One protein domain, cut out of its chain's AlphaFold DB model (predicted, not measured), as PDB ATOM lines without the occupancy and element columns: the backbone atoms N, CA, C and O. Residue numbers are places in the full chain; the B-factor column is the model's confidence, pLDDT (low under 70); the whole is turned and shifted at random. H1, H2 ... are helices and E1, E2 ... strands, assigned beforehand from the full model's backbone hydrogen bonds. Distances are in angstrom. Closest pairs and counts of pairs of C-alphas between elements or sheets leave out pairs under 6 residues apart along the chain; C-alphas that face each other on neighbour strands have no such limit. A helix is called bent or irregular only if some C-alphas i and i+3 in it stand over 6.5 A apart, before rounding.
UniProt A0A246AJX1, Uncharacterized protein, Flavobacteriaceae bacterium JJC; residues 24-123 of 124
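What this domain is: This is residues 24 to 123 of the 124 residues of an uncharacterized protein of Flavobacteriaceae bacterium JJC (UniProt A0A246AJX1). A strongly twisted sheet of five strands, E1, E8, E7, E6 and E2, makes a wall with the short helix H1 over one face, while a smaller sheet of three strands, E3, E4 and E5, joins on near its E2 edge, where E3 begins. The long hairpin E3 and E4 reaches away from that wall, and the short helix H2 lies at the other end of the domain, just before E8. The 100 printed residues hold, in order, E1 H1 E2 E3 E4 E5 E6 E7 H2 E8; the larger sheet is mixed, the smaller antiparallel, and the class is mixed, helices and strands. The whole is compact, with a radius of gyration of the C-alphas of 13.4 A and spans of 37 by 33 by 21 A.

Where its parts are: E1, residues 24 to 28, begins at C-alpha 24 (27.344, 7.970, -9.382) and is 13.6 A long. H1 is residues 34 to 39, 9.1 A, and E2 is residues 45 to 47. E3, residues 54 to 60, 20.1 A, ends at C-alpha 60 (29.202, 27.023, 5.392); E4, residues 67 to 73, is 19.3 A. E5 is residues 79 to 81, E6 residues 93 to 96, and E7 residues 99 to 103, 13.5 A. H2, residues 110 to 115, is irregular: C-alphas 111 and 114 are 8.1 A apart. E8, residues 117 to 122, 16.4 A, ends at C-alpha 122 (28.505, 3.548, -4.290).

How they stand to each other: In the larger sheet E1 is an edge strand, antiparallel to E8, with N 25 and O 120 at 2.8 A. E8 and E7 are antiparallel, with N 100 and O 121 at 2.9 A. E7 and E6 form a hairpin, with N 101 and O 94 at 2.8 A. E6 and the edge strand E2 are parallel, with N 46 and O 93 at 2.8 A. H1 is on this sheet, over E6 at a height over the sheet of 9.4 A, and runs along the strands, at 23 degrees to E6 on the local plane; the closest C-alphas of H1 and E6, Val 36 and Val 94, are 6.4 A apart. H2 is not on it. The closest C-alphas of E2 and E3, Asp 47 and Phe 54, are 6.5 A apart. E3, E4 and E5 make a meander, each strand the antiparallel neighbour of the one before, with N 57 and O 70 at 3.0 A and N 71 and O 80 at 2.9 A. O i to N i+4 pairs are within hydrogen-bond range in 1 of 2 cases in H1 and 0 of 2 in H2, where 2 of 3 O i to N i+3 pairs are.

The domain as a whole: The C-alphas farthest apart, Ser 30 and Leu 62, are 39.9 A from each other. The printed part has no cut, and the link from E5 to E6, 11 residues, is long. The mean pLDDT of the printed part is 84.7; residues 60 to 61, 63 to 67 and 83 to 90 are under 70.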
ATOM      1  N   LYS A  24      28.742   7.704  -9.026       85.19
ATOM      2  CA  LYS A  24      27.344   7.970  -9.382       85.19
ATOM      3  C   LYS A  24      26.804   7.010 -10.444       85.19
ATOM      4  O   LYS A  24      27.492   6.658 -11.398       85.19
ATOM      5  N   SER A  25      25.531   6.666 -10.308       88.31
ATOM      6  CA  SER A  25      24.696   6.002 -11.310       88.31
ATOM      7  C   SER A  25      23.254   6.496 -11.182       88.31
ATOM      8  O   SER A  25      22.848   6.908 -10.096       88.31
ATOM      9  N   ASP A  26      22.477   6.450 -12.264       89.38
ATOM     10  CA  ASP A  26      21.043   6.750 -12.214       89.38
ATOM     11  C   ASP A  26      20.229   5.480 -11.940       89.38
ATOM     12  O   ASP A  26      20.555   4.392 -12.420       89.38
ATOM     13  N   ILE A  27      19.143   5.621 -11.182       91.81
ATOM     14  CA  ILE A  27      18.213   4.537 -10.862       91.81
ATOM     15  C   ILE A  27      16.763   5.018 -10.984       91.81
ATOM     16  O   ILE A  27      16.426   6.148 -10.622       91.81
ATOM     17  N   LYS A  28      15.883   4.166 -11.522       92.81
ATOM     18  CA  LYS A  28      14.444   4.454 -11.600       92.81
ATOM     19  C   LYS A  28      13.775   4.205 -10.256       92.81
ATOM     20  O   LYS A  28      14.213   3.348  -9.493       92.81
ATOM     21  N   TYR A  29      12.646   4.873 -10.010       91.69
ATOM     22  CA  TYR A  29      11.858   4.629  -8.800       91.69
ATOM     23  C   TYR A  29      11.489   3.156  -8.617       91.69
ATOM     24  O   TYR A  29      11.592   2.641  -7.509       91.69
ATOM     25  N   SER A  30      11.092   2.461  -9.692       91.94
ATOM     26  CA  SER A  30      10.724   1.038  -9.644       91.94
ATOM     27  C   SER A  30      11.813   0.169  -9.020       91.94
ATOM     28  O   SER A  30      11.491  -0.761  -8.279       91.94
ATOM     29  N   ASP A  31      13.071   0.540  -9.239       94.81
ATOM     30  CA  ASP A  31      14.249  -0.262  -8.926       94.81
ATOM     31  C   ASP A  31      14.875   0.128  -7.575       94.81
ATOM     32  O   ASP A  31      15.795  -0.537  -7.103       94.81
ATOM     33  N   LEU A  32      14.370   1.185  -6.922       94.94
ATOM     34  CA  LEU A  32      14.791   1.542  -5.568       94.94
ATOM     35  C   LEU A  32      14.416   0.432  -4.567       94.94
ATOM     36  O   LEU A  32      13.301  -0.113  -4.647       94.94
ATOM     37  N   PRO A  33      15.286   0.150  -3.574       96.62
ATOM     38  CA  PRO A  33      14.928  -0.669  -2.421       96.62
ATOM     39  C   PRO A  33      13.666  -0.139  -1.739       96.62
ATOM     40  O   PRO A  33      13.384   1.064  -1.766       96.62
ATOM     41  N   ARG A  34      12.888  -1.033  -1.130       95.38
ATOM     42  CA  ARG A  34      11.608  -0.666  -0.510       95.38
ATOM     43  C   ARG A  34      11.815   0.334   0.627       95.38
ATOM     44  O   ARG A  34      11.110   1.329   0.699       95.38
ATOM     45  N   GLU A  35      12.834   0.090   1.432       95.94
ATOM     46  CA  GLU A  35      13.272   0.897   2.563       95.94
ATOM     47  C   GLU A  35      13.607   2.327   2.115       95.94
ATOM     48  O   GLU A  35      13.215   3.306   2.745       95.94
ATOM     49  N   VAL A  36      14.262   2.458   0.957       95.94
ATOM     50  CA  VAL A  36      14.603   3.759   0.371       95.94
ATOM     51  C   VAL A  36      13.354   4.476  -0.143       95.94
ATOM     52  O   VAL A  36      13.199   5.674   0.091       95.94
ATOM     53  N   LYS A  37      12.429   3.767  -0.807       94.75
ATOM     54  CA  LYS A  37      11.174   4.344  -1.332       94.75
ATOM     55  C   LYS A  37      10.315   4.998  -0.255       94.75
ATOM     56  O   LYS A  37       9.585   5.942  -0.567       94.75
ATOM     57  N   ASP A  38      10.378   4.485   0.969       93.94
ATOM     58  CA  ASP A  38       9.611   5.008   2.094       93.94
ATOM     59  C   ASP A  38      10.156   6.350   2.588       93.94
ATOM     60  O   ASP A  38       9.371   7.173   3.044       93.94
ATOM     61  N   LYS A  39      11.459   6.607   2.408       93.94
ATOM     62  CA  LYS A  39      12.148   7.793   2.931       93.94
ATOM     63  C   LYS A  39      12.487   8.862   1.907       93.94
ATOM     64  O   LYS A  39      12.501  10.034   2.253       93.94
ATOM     65  N   ILE A  40      12.718   8.497   0.644       91.56
ATOM     66  CA  ILE A  40      13.358   9.359  -0.372       91.56
ATOM     67  C   ILE A  40      12.633  10.691  -0.681       91.56
ATOM     68  O   ILE A  40      13.205  11.560  -1.334       91.56
ATOM     69  N   PHE A  41      11.408  10.896  -0.187       90.19
ATOM     70  CA  PHE A  41      10.620  12.128  -0.354       90.19
ATOM     71  C   PHE A  41      10.536  13.008   0.913       90.19
ATOM     72  O   PHE A  41       9.842  14.020   0.882       90.19
ATOM     73  N   GLU A  42      11.182  12.637   2.025       88.94
ATOM     74  CA  GLU A  42      11.007  13.293   3.339       88.94
ATOM     75  C   GLU A  42      11.899  14.537   3.555       88.94
ATOM     76  O   GLU A  42      11.646  15.310   4.471       88.94
ATOM     77  N   ASN A  43      12.873  14.793   2.676       84.88
ATOM     78  CA  ASN A  43      13.794  15.935   2.728       84.88
ATOM     79  C   ASN A  43      14.673  15.989   3.999       84.88
ATOM     80  O   ASN A  43      14.921  17.049   4.574       84.88
ATOM     81  N   GLU A  44      15.154  14.824   4.427       87.81
ATOM     82  CA  GLU A  44      16.071  14.658   5.559       87.81
ATOM     83  C   GLU A  44      17.213  13.687   5.202       87.81
ATOM     84  O   GLU A  44      17.264  13.126   4.102       87.81
ATOM     85  N   PHE A  45      18.138  13.478   6.141       90.94
ATOM     86  CA  PHE A  45      19.143  12.421   6.065       90.94
ATOM     87  C   PHE A  45      18.707  11.195   6.871       90.94
ATOM     88  O   PHE A  45      18.385  11.307   8.053       90.94
ATOM     89  N   TYR A  46      18.792  10.019   6.252       95.00
ATOM     90  CA  TYR A  46      18.554   8.729   6.890       95.00
ATOM     91  C   TYR A  46      19.713   7.779   6.626       95.00
ATOM     92  O   TYR A  46      20.093   7.566   5.476       95.00
ATOM     93  N   ASP A  47      20.208   7.132   7.678       96.06
ATOM     94  CA  ASP A  47      21.003   5.916   7.549       96.06
ATOM     95  C   ASP A  47      20.167   4.722   7.998       96.06
ATOM     96  O   ASP A  47      19.870   4.567   9.180       96.06
ATOM     97  N   LEU A  48      19.747   3.909   7.030       96.75
ATOM     98  CA  LEU A  48      18.879   2.750   7.235       96.75
ATOM     99  C   LEU A  48      19.672   1.481   7.590       96.75
ATOM    100  O   LEU A  48      19.098   0.394   7.642       96.75
ATOM    101  N   ASN A  49      20.989   1.581   7.793       95.31
ATOM    102  CA  ASN A  49      21.779   0.478   8.329       95.31
ATOM    103  C   ASN A  49      21.539   0.306   9.837       95.31
ATOM    104  O   ASN A  49      21.444   1.279  10.581       95.31
ATOM    105  N   GLU A  50      21.570  -0.943  10.302       94.38
ATOM    106  CA  GLU A  50      21.586  -1.277  11.727       94.38
ATOM    107  C   GLU A  50      22.890  -2.017  12.087       94.38
ATOM    108  O   GLU A  50      23.091  -3.153  11.649       94.38
ATOM    109  N   PRO A  51      23.808  -1.409  12.867       94.50
ATOM    110  CA  PRO A  51      23.792  -0.020  13.336       94.50
ATOM    111  C   PRO A  51      24.069   0.983  12.204       94.50
ATOM    112  O   PRO A  51      24.664   0.623  11.182       94.50
ATOM    113  N   ALA A  52      23.701   2.250  12.427       95.88
ATOM    114  CA  ALA A  52      24.055   3.344  11.525       95.88
ATOM    115  C   ALA A  52      25.580   3.406  11.340       95.88
ATOM    116  O   ALA A  52      26.354   3.275  12.293       95.88
ATOM    117  N   LYS A  53      26.010   3.582  10.094       95.88
ATOM    118  CA  LYS A  53      27.410   3.580   9.657       95.88
ATOM    119  C   LYS A  53      27.896   4.966   9.252       95.88
ATOM    120  O   LYS A  53      29.109   5.158   9.173       95.88
ATOM    121  N   PHE A  54      26.994   5.912   8.998       93.94
ATOM    122  CA  PHE A  54      27.313   7.228   8.465       93.94
ATOM    123  C   PHE A  54      26.551   8.352   9.168       93.94
ATOM    124  O   PHE A  54      25.474   8.162   9.729       93.94
ATOM    125  N   LYS A  55      27.122   9.552   9.097       92.94
ATOM    126  CA  LYS A  55      26.501  10.822   9.483       92.94
ATOM    127  C   LYS A  55      26.783  11.869   8.407       92.94
ATOM    128  O   LYS A  55      27.717  11.696   7.627       92.94
ATOM    129  N   ILE A  56      26.016  12.953   8.394       88.94
ATOM    130  CA  ILE A  56      26.288  14.111   7.538       88.94
ATOM    131  C   ILE A  56      26.807  15.282   8.362       88.94
ATOM    132  O   ILE A  56      26.345  15.520   9.478       88.94
ATOM    133  N   GLU A  57      27.740  16.030   7.792       86.94
ATOM    134  CA  GLU A  57      28.140  17.343   8.287       86.94
ATOM    135  C   GLU A  57      28.009  18.344   7.142       86.94
ATOM    136  O   GLU A  57      28.457  18.089   6.029       86.94
ATOM    137  N   SER A  58      27.346  19.470   7.404       78.19
ATOM    138  CA  SER A  58      27.225  20.563   6.442       78.19
ATOM    139  C   SER A  58      27.979  21.761   6.987       78.19
ATOM    140  O   SER A  58      27.717  22.223   8.101       78.19
ATOM    141  N   SER A  59      28.936  22.252   6.208       72.44
ATOM    142  CA  SER A  59      29.716  23.433   6.547       72.44
ATOM    143  C   SER A  59      29.342  24.594   5.629       72.44
ATOM    144  O   SER A  59      29.025  24.424   4.450       72.44
ATOM    145  N   LYS A  60      29.327  25.805   6.193       66.75
ATOM    146  CA  LYS A  60      29.202  27.023   5.392       66.75
ATOM    147  C   LYS A  60      30.571  27.344   4.821       66.75
ATOM    148  O   LYS A  60      31.525  27.495   5.584       66.75
ATOM    149  N   THR A  61      30.651  27.498   3.509       68.62
ATOM    150  CA  THR A  61      31.868  28.019   2.885       68.62
ATOM    151  C   THR A  61      31.991  29.533   3.119       68.62
ATOM    152  O   THR A  61      31.139  30.169   3.748       68.62
ATOM    153  N   LEU A  62      33.052  30.144   2.576       72.50
ATOM    154  CA  LEU A  62      33.226  31.603   2.555       72.50
ATOM    155  C   LEU A  62      32.073  32.336   1.846       72.50
ATOM    156  O   LEU A  62      31.853  33.520   2.102       72.50
ATOM    157  N   LEU A  63      31.342  31.650   0.964       67.88
ATOM    158  CA  LEU A  63      30.173  32.180   0.279       67.88
ATOM    159  C   LEU A  63      28.909  31.605   0.947       67.88
ATOM    160  O   LEU A  63      28.676  30.403   0.866       67.88
ATOM    161  N   PRO A  64      28.059  32.423   1.596       60.97
ATOM    162  CA  PRO A  64      26.976  31.937   2.464       60.97
ATOM    163  C   PRO A  64      25.839  31.200   1.741       60.97
ATOM    164  O   PRO A  64      24.972  30.642   2.405       60.97
ATOM    165  N   TRP A  65      25.823  31.219   0.408       61.94
ATOM    166  CA  TRP A  65      24.899  30.459  -0.438       61.94
ATOM    167  C   TRP A  65      25.473  29.119  -0.912       61.94
ATOM    168  O   TRP A  65      24.761  28.369  -1.572       61.94
ATOM    169  N   ILE A  66      26.747  28.837  -0.625       63.09
ATOM    170  CA  ILE A  66      27.396  27.568  -0.944       63.09
ATOM    171  C   ILE A  66      27.550  26.794   0.358       63.09
ATOM    172  O   ILE A  66      28.278  27.207   1.273       63.09
ATOM    173  N   HIS A  67      26.845  25.676   0.414       66.94
ATOM    174  CA  HIS A  67      26.994  24.672   1.446       66.94
ATOM    175  C   HIS A  67      27.911  23.577   0.908       66.94
ATOM    176  O   HIS A  67      27.857  23.240  -0.267       66.94
ATOM    177  N   GLU A  68      28.796  23.069   1.756       75.94
ATOM    178  CA  GLU A  68      29.543  21.852   1.461       75.94
ATOM    179  C   GLU A  68      29.044  20.776   2.414       75.94
ATOM    180  O   GLU A  68      29.180  20.906   3.637       75.94
ATOM    181  N   THR A  69      28.421  19.745   1.848       79.75
ATOM    182  CA  THR A  69      27.929  18.590   2.597       79.75
ATOM    183  C   THR A  69      28.916  17.434   2.478       79.75
ATOM    184  O   THR A  69      29.301  17.014   1.384       79.75
ATOM    185  N   GLU A  70      29.306  16.882   3.620       86.50
ATOM    186  CA  GLU A  70      30.181  15.721   3.720       86.50
ATOM    187  C   GLU A  70      29.436  14.537   4.340       86.50
ATOM    188  O   GLU A  70      28.752  14.668   5.359       86.50
ATOM    189  N   LEU A  71      29.594  13.357   3.737       89.75
ATOM    190  CA  LEU A  71      29.194  12.091   4.338       89.75
ATOM    191  C   LEU A  71      30.382  11.542   5.123       89.75
ATOM    192  O   LEU A  71      31.435  11.280   4.551       89.75
ATOM    193  N   ILE A  72      30.211  11.308   6.416       91.81
ATOM    194  CA  ILE A  72      31.277  10.822   7.291       91.81
ATOM    195  C   ILE A  72      30.947   9.408   7.740       91.81
ATOM    196  O   ILE A  72      29.906   9.163   8.352       91.81
ATOM    197  N   ARG A  73      31.858   8.473   7.475       93.00
ATOM    198  CA  ARG A  73      31.765   7.096   7.953       93.00
ATOM    199  C   ARG A  73      32.192   7.012   9.415       93.00
ATOM    200  O   ARG A  73      33.291   7.412   9.776       93.00
ATOM    201  N   ILE A  74      31.334   6.461  10.262       94.31
ATOM    202  CA  ILE A  74      31.486   6.497  11.723       94.31
ATOM    203  C   ILE A  74      32.669   5.645  12.201       94.31
ATOM    204  O   ILE A  74      33.343   6.017  13.156       94.31
ATOM    205  N   ASN A  75      32.931   4.506  11.556       93.12
ATOM    206  CA  ASN A  75      33.916   3.542  12.054       93.12
ATOM    207  C   ASN A  75      35.374   4.024  11.951       93.12
ATOM    208  O   ASN A  75      36.193   3.643  12.782       93.12
ATOM    209  N   ASP A  76      35.699   4.826  10.940       91.12
ATOM    210  CA  ASP A  76      37.065   5.261  10.638       91.12
ATOM    211  C   ASP A  76      37.176   6.751  10.298       91.12
ATOM    212  O   ASP A  76      38.247   7.218   9.910       91.12
ATOM    213  N   ASN A  77      36.083   7.495  10.471       91.00
ATOM    214  CA  ASN A  77      35.987   8.929  10.232       91.00
ATOM    215  C   ASN A  77      36.409   9.348   8.813       91.00
ATOM    216  O   ASN A  77      36.844  10.481   8.601       91.00
ATOM    217  N   LYS A  78      36.294   8.443   7.830       90.19
ATOM    218  CA  LYS A  78      36.496   8.801   6.426       90.19
ATOM    219  C   LYS A  78      35.372   9.708   5.955       90.19
ATOM    220  O   LYS A  78      34.198   9.369   6.113       90.19
ATOM    221  N   SER A  79      35.761  10.827   5.357       88.81
ATOM    222  CA  SER A  79      34.849  11.791   4.757       88.81
ATOM    223  C   SER A  79      34.775  11.587   3.245       88.81
ATOM    224  O   SER A  79      35.790  11.371   2.575       88.81
ATOM    225  N   TYR A  80      33.555  11.632   2.725       86.69
ATOM    226  CA  TYR A  80      33.235  11.602   1.309       86.69
ATOM    227  C   TYR A  80      32.552  12.924   0.991       86.69
ATOM    228  O   TYR A  80      31.436  13.182   1.458       86.69
ATOM    229  N   LYS A  81      33.221  13.757   0.196       82.25
ATOM    230  CA  LYS A  81      32.621  14.994  -0.293       82.25
ATOM    231  C   LYS A  81      31.466  14.657  -1.210       82.25
ATOM    232  O   LYS A  81      31.601  13.850  -2.136       82.25
ATOM    233  N   ILE A  82      30.336  15.283  -0.935       77.38
ATOM    234  CA  ILE A  82      29.147  15.108  -1.735       77.38
ATOM    235  C   ILE A  82      29.060  16.292  -2.694       77.38
ATOM    236  O   ILE A  82      28.401  17.287  -2.422       77.38
ATOM    237  N   ASP A  83      29.763  16.184  -3.820       66.56
ATOM    238  CA  ASP A  83      29.650  17.159  -4.905       66.56
ATOM    239  C   ASP A  83      28.419  16.810  -5.745       66.56
ATOM    240  O   ASP A  83      28.473  16.063  -6.729       66.56
ATOM    241  N   PHE A  84      27.248  17.251  -5.285       64.88
ATOM    242  CA  PHE A  84      26.087  17.226  -6.150       64.88
ATOM    243  C   PHE A  84      26.226  18.390  -7.129       64.88
ATOM    244  O   PHE A  84      25.994  19.535  -6.754       64.88
ATOM    245  N   ASP A  85      26.439  18.086  -8.415       52.81
ATOM    246  CA  ASP A  85      26.296  19.051  -9.529       52.81
ATOM    247  C   ASP A  85      25.003  19.894  -9.431       52.81
ATOM    248  O   ASP A  85      24.849  20.938 -10.068       52.81
ATOM    249  N   LYS A  86      24.023  19.382  -8.679       51.84
ATOM    250  CA  LYS A  86      22.744  19.989  -8.354       51.84
ATOM    251  C   LYS A  86      22.436  19.765  -6.872       51.84
ATOM    252  O   LYS A  86      21.532  18.999  -6.544       51.84
ATOM    253  N   GLU A  87      23.188  20.386  -5.967       49.81
ATOM    254  CA  GLU A  87      22.711  20.563  -4.591       49.81
ATOM    255  C   GLU A  87      21.452  21.438  -4.653       49.81
ATOM    256  O   GLU A  87      21.488  22.667  -4.692       49.81
ATOM    257  N   TYR A  88      20.293  20.792  -4.707       51.50
ATOM    258  CA  TYR A  88      19.095  21.434  -4.217       51.50
ATOM    259  C   TYR A  88      19.146  21.285  -2.704       51.50
ATOM    260  O   TYR A  88      19.158  20.153  -2.217       51.50
ATOM    261  N   ASN A  89      19.122  22.408  -1.980       53.25
ATOM    262  CA  ASN A  89      18.997  22.528  -0.514       53.25
ATOM    263  C   ASN A  89      17.825  21.724   0.112       53.25
ATOM    264  O   ASN A  89      17.528  21.879   1.291       53.25
ATOM    265  N   SER A  90      17.116  20.910  -0.674       57.94
ATOM    266  CA  SER A  90      15.937  20.140  -0.312       57.94
ATOM    267  C   SER A  90      15.970  18.688  -0.832       57.94
ATOM    268  O   SER A  90      14.931  18.161  -1.241       57.94
ATOM    269  N   SER A  91      17.146  18.060  -0.912       76.19
ATOM    270  CA  SER A  91      17.261  16.670  -1.377       76.19
ATOM    271  C   SER A  91      17.369  15.705  -0.196       76.19
ATOM    272  O   SER A  91      18.267  15.837   0.633       76.19
ATOM    273  N   THR A  92      16.494  14.697  -0.145       88.06
ATOM    274  CA  THR A  92      16.609  13.605   0.834       88.06
ATOM    275  C   THR A  92      17.858  12.776   0.558       88.06
ATOM    276  O   THR A  92      18.068  12.335  -0.573       88.06
ATOM    277  N   LEU A  93      18.632  12.478   1.598       90.69
ATOM    278  CA  LEU A  93      19.786  11.586   1.534       90.69
ATOM    279  C   LEU A  93      19.471  10.294   2.278       90.69
ATOM    280  O   LEU A  93      19.227  10.316   3.479       90.69
ATOM    281  N   VAL A  94      19.482   9.160   1.582       94.75
ATOM    282  CA  VAL A  94      19.184   7.859   2.194       94.75
ATOM    283  C   VAL A  94      20.358   6.918   1.992       94.75
ATOM    284  O   VAL A  94      20.680   6.561   0.861       94.75
ATOM    285  N   ILE A  95      20.987   6.484   3.078       95.75
ATOM    286  CA  ILE A  95      21.971   5.408   3.062       95.75
ATOM    287  C   ILE A  95      21.251   4.086   3.286       95.75
ATOM    288  O   ILE A  95      20.509   3.926   4.254       95.75
ATOM    289  N   PHE A  96      21.513   3.117   2.417       96.44
ATOM    290  CA  PHE A  96      21.130   1.730   2.642       96.44
ATOM    291  C   PHE A  96      22.231   0.812   2.117       96.44
ATOM    292  O   PHE A  96      22.689   0.958   0.980       96.44
ATOM    293  N   GLU A  97      22.687  -0.106   2.971       93.62
ATOM    294  CA  GLU A  97      23.890  -0.911   2.752       93.62
ATOM    295  C   GLU A  97      25.126  -0.025   2.494       93.62
ATOM    296  O   GLU A  97      25.504   0.774   3.352       93.62
ATOM    297  N   ASN A  98      25.752  -0.161   1.320       92.25
ATOM    298  CA  ASN A  98      26.924   0.603   0.888       92.25
ATOM    299  C   ASN A  98      26.568   1.647  -0.184       92.25
ATOM    300  O   ASN A  98      27.427   2.041  -0.975       92.25
ATOM    301  N   TYR A  99      25.301   2.063  -0.257       94.25
ATOM    302  CA  TYR A  99      24.831   3.012  -1.257       94.25
ATOM    303  C   TYR A  99      24.172   4.235  -0.626       94.25
ATOM    304  O   TYR A  99      23.372   4.104   0.297       94.25
ATOM    305  N   LEU A 100      24.472   5.407  -1.186       93.06
ATOM    306  CA  LEU A 100      23.742   6.648  -0.955       93.06
ATOM    307  C   LEU A 100      22.751   6.867  -2.101       93.06
ATOM    308  O   LEU A 100      23.130   6.862  -3.271       93.06
ATOM    309  N   TYR A 101      21.491   7.095  -1.757       92.88
ATOM    310  CA  TYR A 101      20.414   7.432  -2.677       92.88
ATOM    311  C   TYR A 101      19.969   8.872  -2.443       92.88
ATOM    312  O   TYR A 101      19.845   9.309  -1.299       92.88
ATOM    313  N   THR A 102      19.711   9.603  -3.522       90.38
ATOM    314  CA  THR A 102      19.187  10.972  -3.455       90.38
ATOM    315  C   THR A 102      18.370  11.320  -4.694       90.38
ATOM    316  O   THR A 102      18.410  10.641  -5.725       90.38
ATOM    317  N   THR A 103      17.596  12.383  -4.580       84.81
ATOM    318  CA  THR A 103      16.688  12.898  -5.597       84.81
ATOM    319  C   THR A 103      17.446  13.737  -6.624       84.81
ATOM    320  O   THR A 103      18.211  14.617  -6.248       84.81
ATOM    321  N   ASN A 104      17.202  13.535  -7.925       75.88
ATOM    322  CA  ASN A 104      17.830  14.360  -8.977       75.88
ATOM    323  C   ASN A 104      17.053  15.645  -9.294       75.88
ATOM    324  O   ASN A 104      17.529  16.479 -10.068       75.88
ATOM    325  N   ASN A 105      15.850  15.781  -8.734       72.75
ATOM    326  CA  ASN A 105      14.870  16.790  -9.105       72.75
ATOM    327  C   ASN A 105      14.410  17.563  -7.863       72.75
ATOM    328  O   ASN A 105      14.250  16.986  -6.790       72.75
ATOM    329  N   TYR A 106      14.139  18.853  -8.044       70.25
ATOM    330  CA  TYR A 106      13.485  19.698  -7.044       70.25
ATOM    331  C   TYR A 106      11.966  19.455  -7.026       70.25
ATOM    332  O   TYR A 106      11.398  19.107  -8.063       70.25
ATOM    333  N   ASN A 107      11.306  19.686  -5.882       75.38
ATOM    334  CA  ASN A 107       9.848  19.553  -5.712       75.38
ATOM    335  C   ASN A 107       9.277  18.223  -6.233       75.38
ATOM    336  O   ASN A 107       8.355  18.203  -7.049       75.38
ATOM    337  N   ILE A 108       9.838  17.102  -5.784       79.81
ATOM    338  CA  ILE A 108       9.314  15.786  -6.151       79.81
ATOM    339  C   ILE A 108       8.174  15.355  -5.228       79.81
ATOM    340  O   ILE A 108       8.217  15.565  -4.018       79.81
ATOM    341  N   TYR A 109       7.180  14.677  -5.801       84.62
ATOM    342  CA  TYR A 109       6.037  14.139  -5.064       84.62
ATOM    343  C   TYR A 109       5.927  12.628  -5.251       84.62
ATOM    344  O   TYR A 109       6.126  12.099  -6.344       84.62
ATOM    345  N   LYS A 110       5.552  11.906  -4.188       86.75
ATOM    346  CA  LYS A 110       5.408  10.440  -4.235       86.75
ATOM    347  C   LYS A 110       4.391   9.975  -5.290       86.75
ATOM    348  O   LYS A 110       4.583   8.910  -5.879       86.75
ATOM    349  N   SER A 111       3.350  10.770  -5.558       90.06
ATOM    350  CA  SER A 111       2.336  10.494  -6.591       90.06
ATOM    351  C   SER A 111       2.929  10.344  -7.991       90.06
ATOM    352  O   SER A 111       2.458   9.521  -8.771       90.06
ATOM    353  N   ASP A 112       4.000  11.082  -8.273       87.75
ATOM    354  CA  ASP A 112       4.599  11.199  -9.604       87.75
ATOM    355  C   ASP A 112       5.889  10.370  -9.707       87.75
ATOM    356  O   ASP A 112       6.642  10.462 -10.674       87.75
ATOM    357  N   SER A 113       6.142   9.535  -8.696       85.19
ATOM    358  CA  SER A 113       7.399   8.817  -8.478       85.19
ATOM    359  C   SER A 113       7.908   8.041  -9.697       85.19
ATOM    360  O   SER A 113       9.110   8.036  -9.956       85.19
ATOM    361  N   LEU A 114       7.016   7.437 -10.487       87.81
ATOM    362  CA  LEU A 114       7.370   6.666 -11.687       87.81
ATOM    363  C   LEU A 114       7.990   7.507 -12.816       87.81
ATOM    364  O   LEU A 114       8.631   6.941 -13.700       87.81
ATOM    365  N   TYR A 115       7.825   8.830 -12.786       86.31
ATOM    366  CA  TYR A 115       8.394   9.748 -13.774       86.31
ATOM    367  C   TYR A 115       9.792  10.251 -13.398       86.31
ATOM    368  O   TYR A 115      10.427  10.940 -14.197       86.31
ATOM    369  N   TYR A 116      10.289   9.921 -12.202       85.00
ATOM    370  CA  TYR A 116      11.561  10.432 -11.704       85.00
ATOM    371  C   TYR A 116      12.700   9.417 -11.796       85.00
ATOM    372  O   TYR A 116      12.541   8.206 -11.622       85.00
ATOM    373  N   THR A 117      13.889   9.970 -12.009       87.31
ATOM    374  CA  THR A 117      15.175   9.298 -11.826       87.31
ATOM    375  C   THR A 117      15.828   9.788 -10.543       87.31
ATOM    376  O   THR A 117      15.731  10.967 -10.200       87.31
ATOM    377  N   PHE A 118      16.531   8.891  -9.867       89.50
ATOM    378  CA  PHE A 118      17.255   9.151  -8.631       89.50
ATOM    379  C   PHE A 118      18.736   8.879  -8.857       89.50
ATOM    380  O   PHE A 118      19.097   8.071  -9.715       89.50
ATOM    381  N   SER A 119      19.594   9.525  -8.078       89.44
ATOM    382  CA  SER A 119      21.009   9.186  -8.048       89.44
ATOM    383  C   SER A 119      21.254   8.084  -7.032       89.44
ATOM    384  O   SER A 119      20.747   8.127  -5.911       89.44
ATOM    385  N   LYS A 120      22.092   7.131  -7.422       91.69
ATOM    386  CA  LYS A 120      22.650   6.075  -6.586       91.69
ATOM    387  C   LYS A 120      24.169   6.179  -6.616       91.69
ATOM    388  O   LYS A 120      24.780   6.087  -7.680       91.69
ATOM    389  N   TYR A 121      24.766   6.307  -5.444       90.75
ATOM    390  CA  TYR A 121      26.199   6.457  -5.250       90.75
ATOM    391  C   TYR A 121      26.756   5.260  -4.486       90.75
ATOM    392  O   TYR A 121      26.266   4.946  -3.405       90.75
ATOM    393  N   LEU A 122      27.777   4.591  -5.023       89.94
ATOM    394  CA  LEU A 122      28.505   3.548  -4.290       89.94
ATOM    395  C   LEU A 122      29.500   4.183  -3.311       89.94
ATOM    396  O   LEU A 122      30.353   4.969  -3.725       89.94
ATOM    397  N   ILE A 123      29.435   3.767  -2.046       89.12
ATOM    398  CA  ILE A 123      30.345   4.167  -0.971       89.12
ATOM    399  C   ILE A 123      31.350   3.027  -0.739       89.12
ATOM    400  O   ILE A 123      30.951   1.880  -0.539       89.12
TER     401      ILE A 123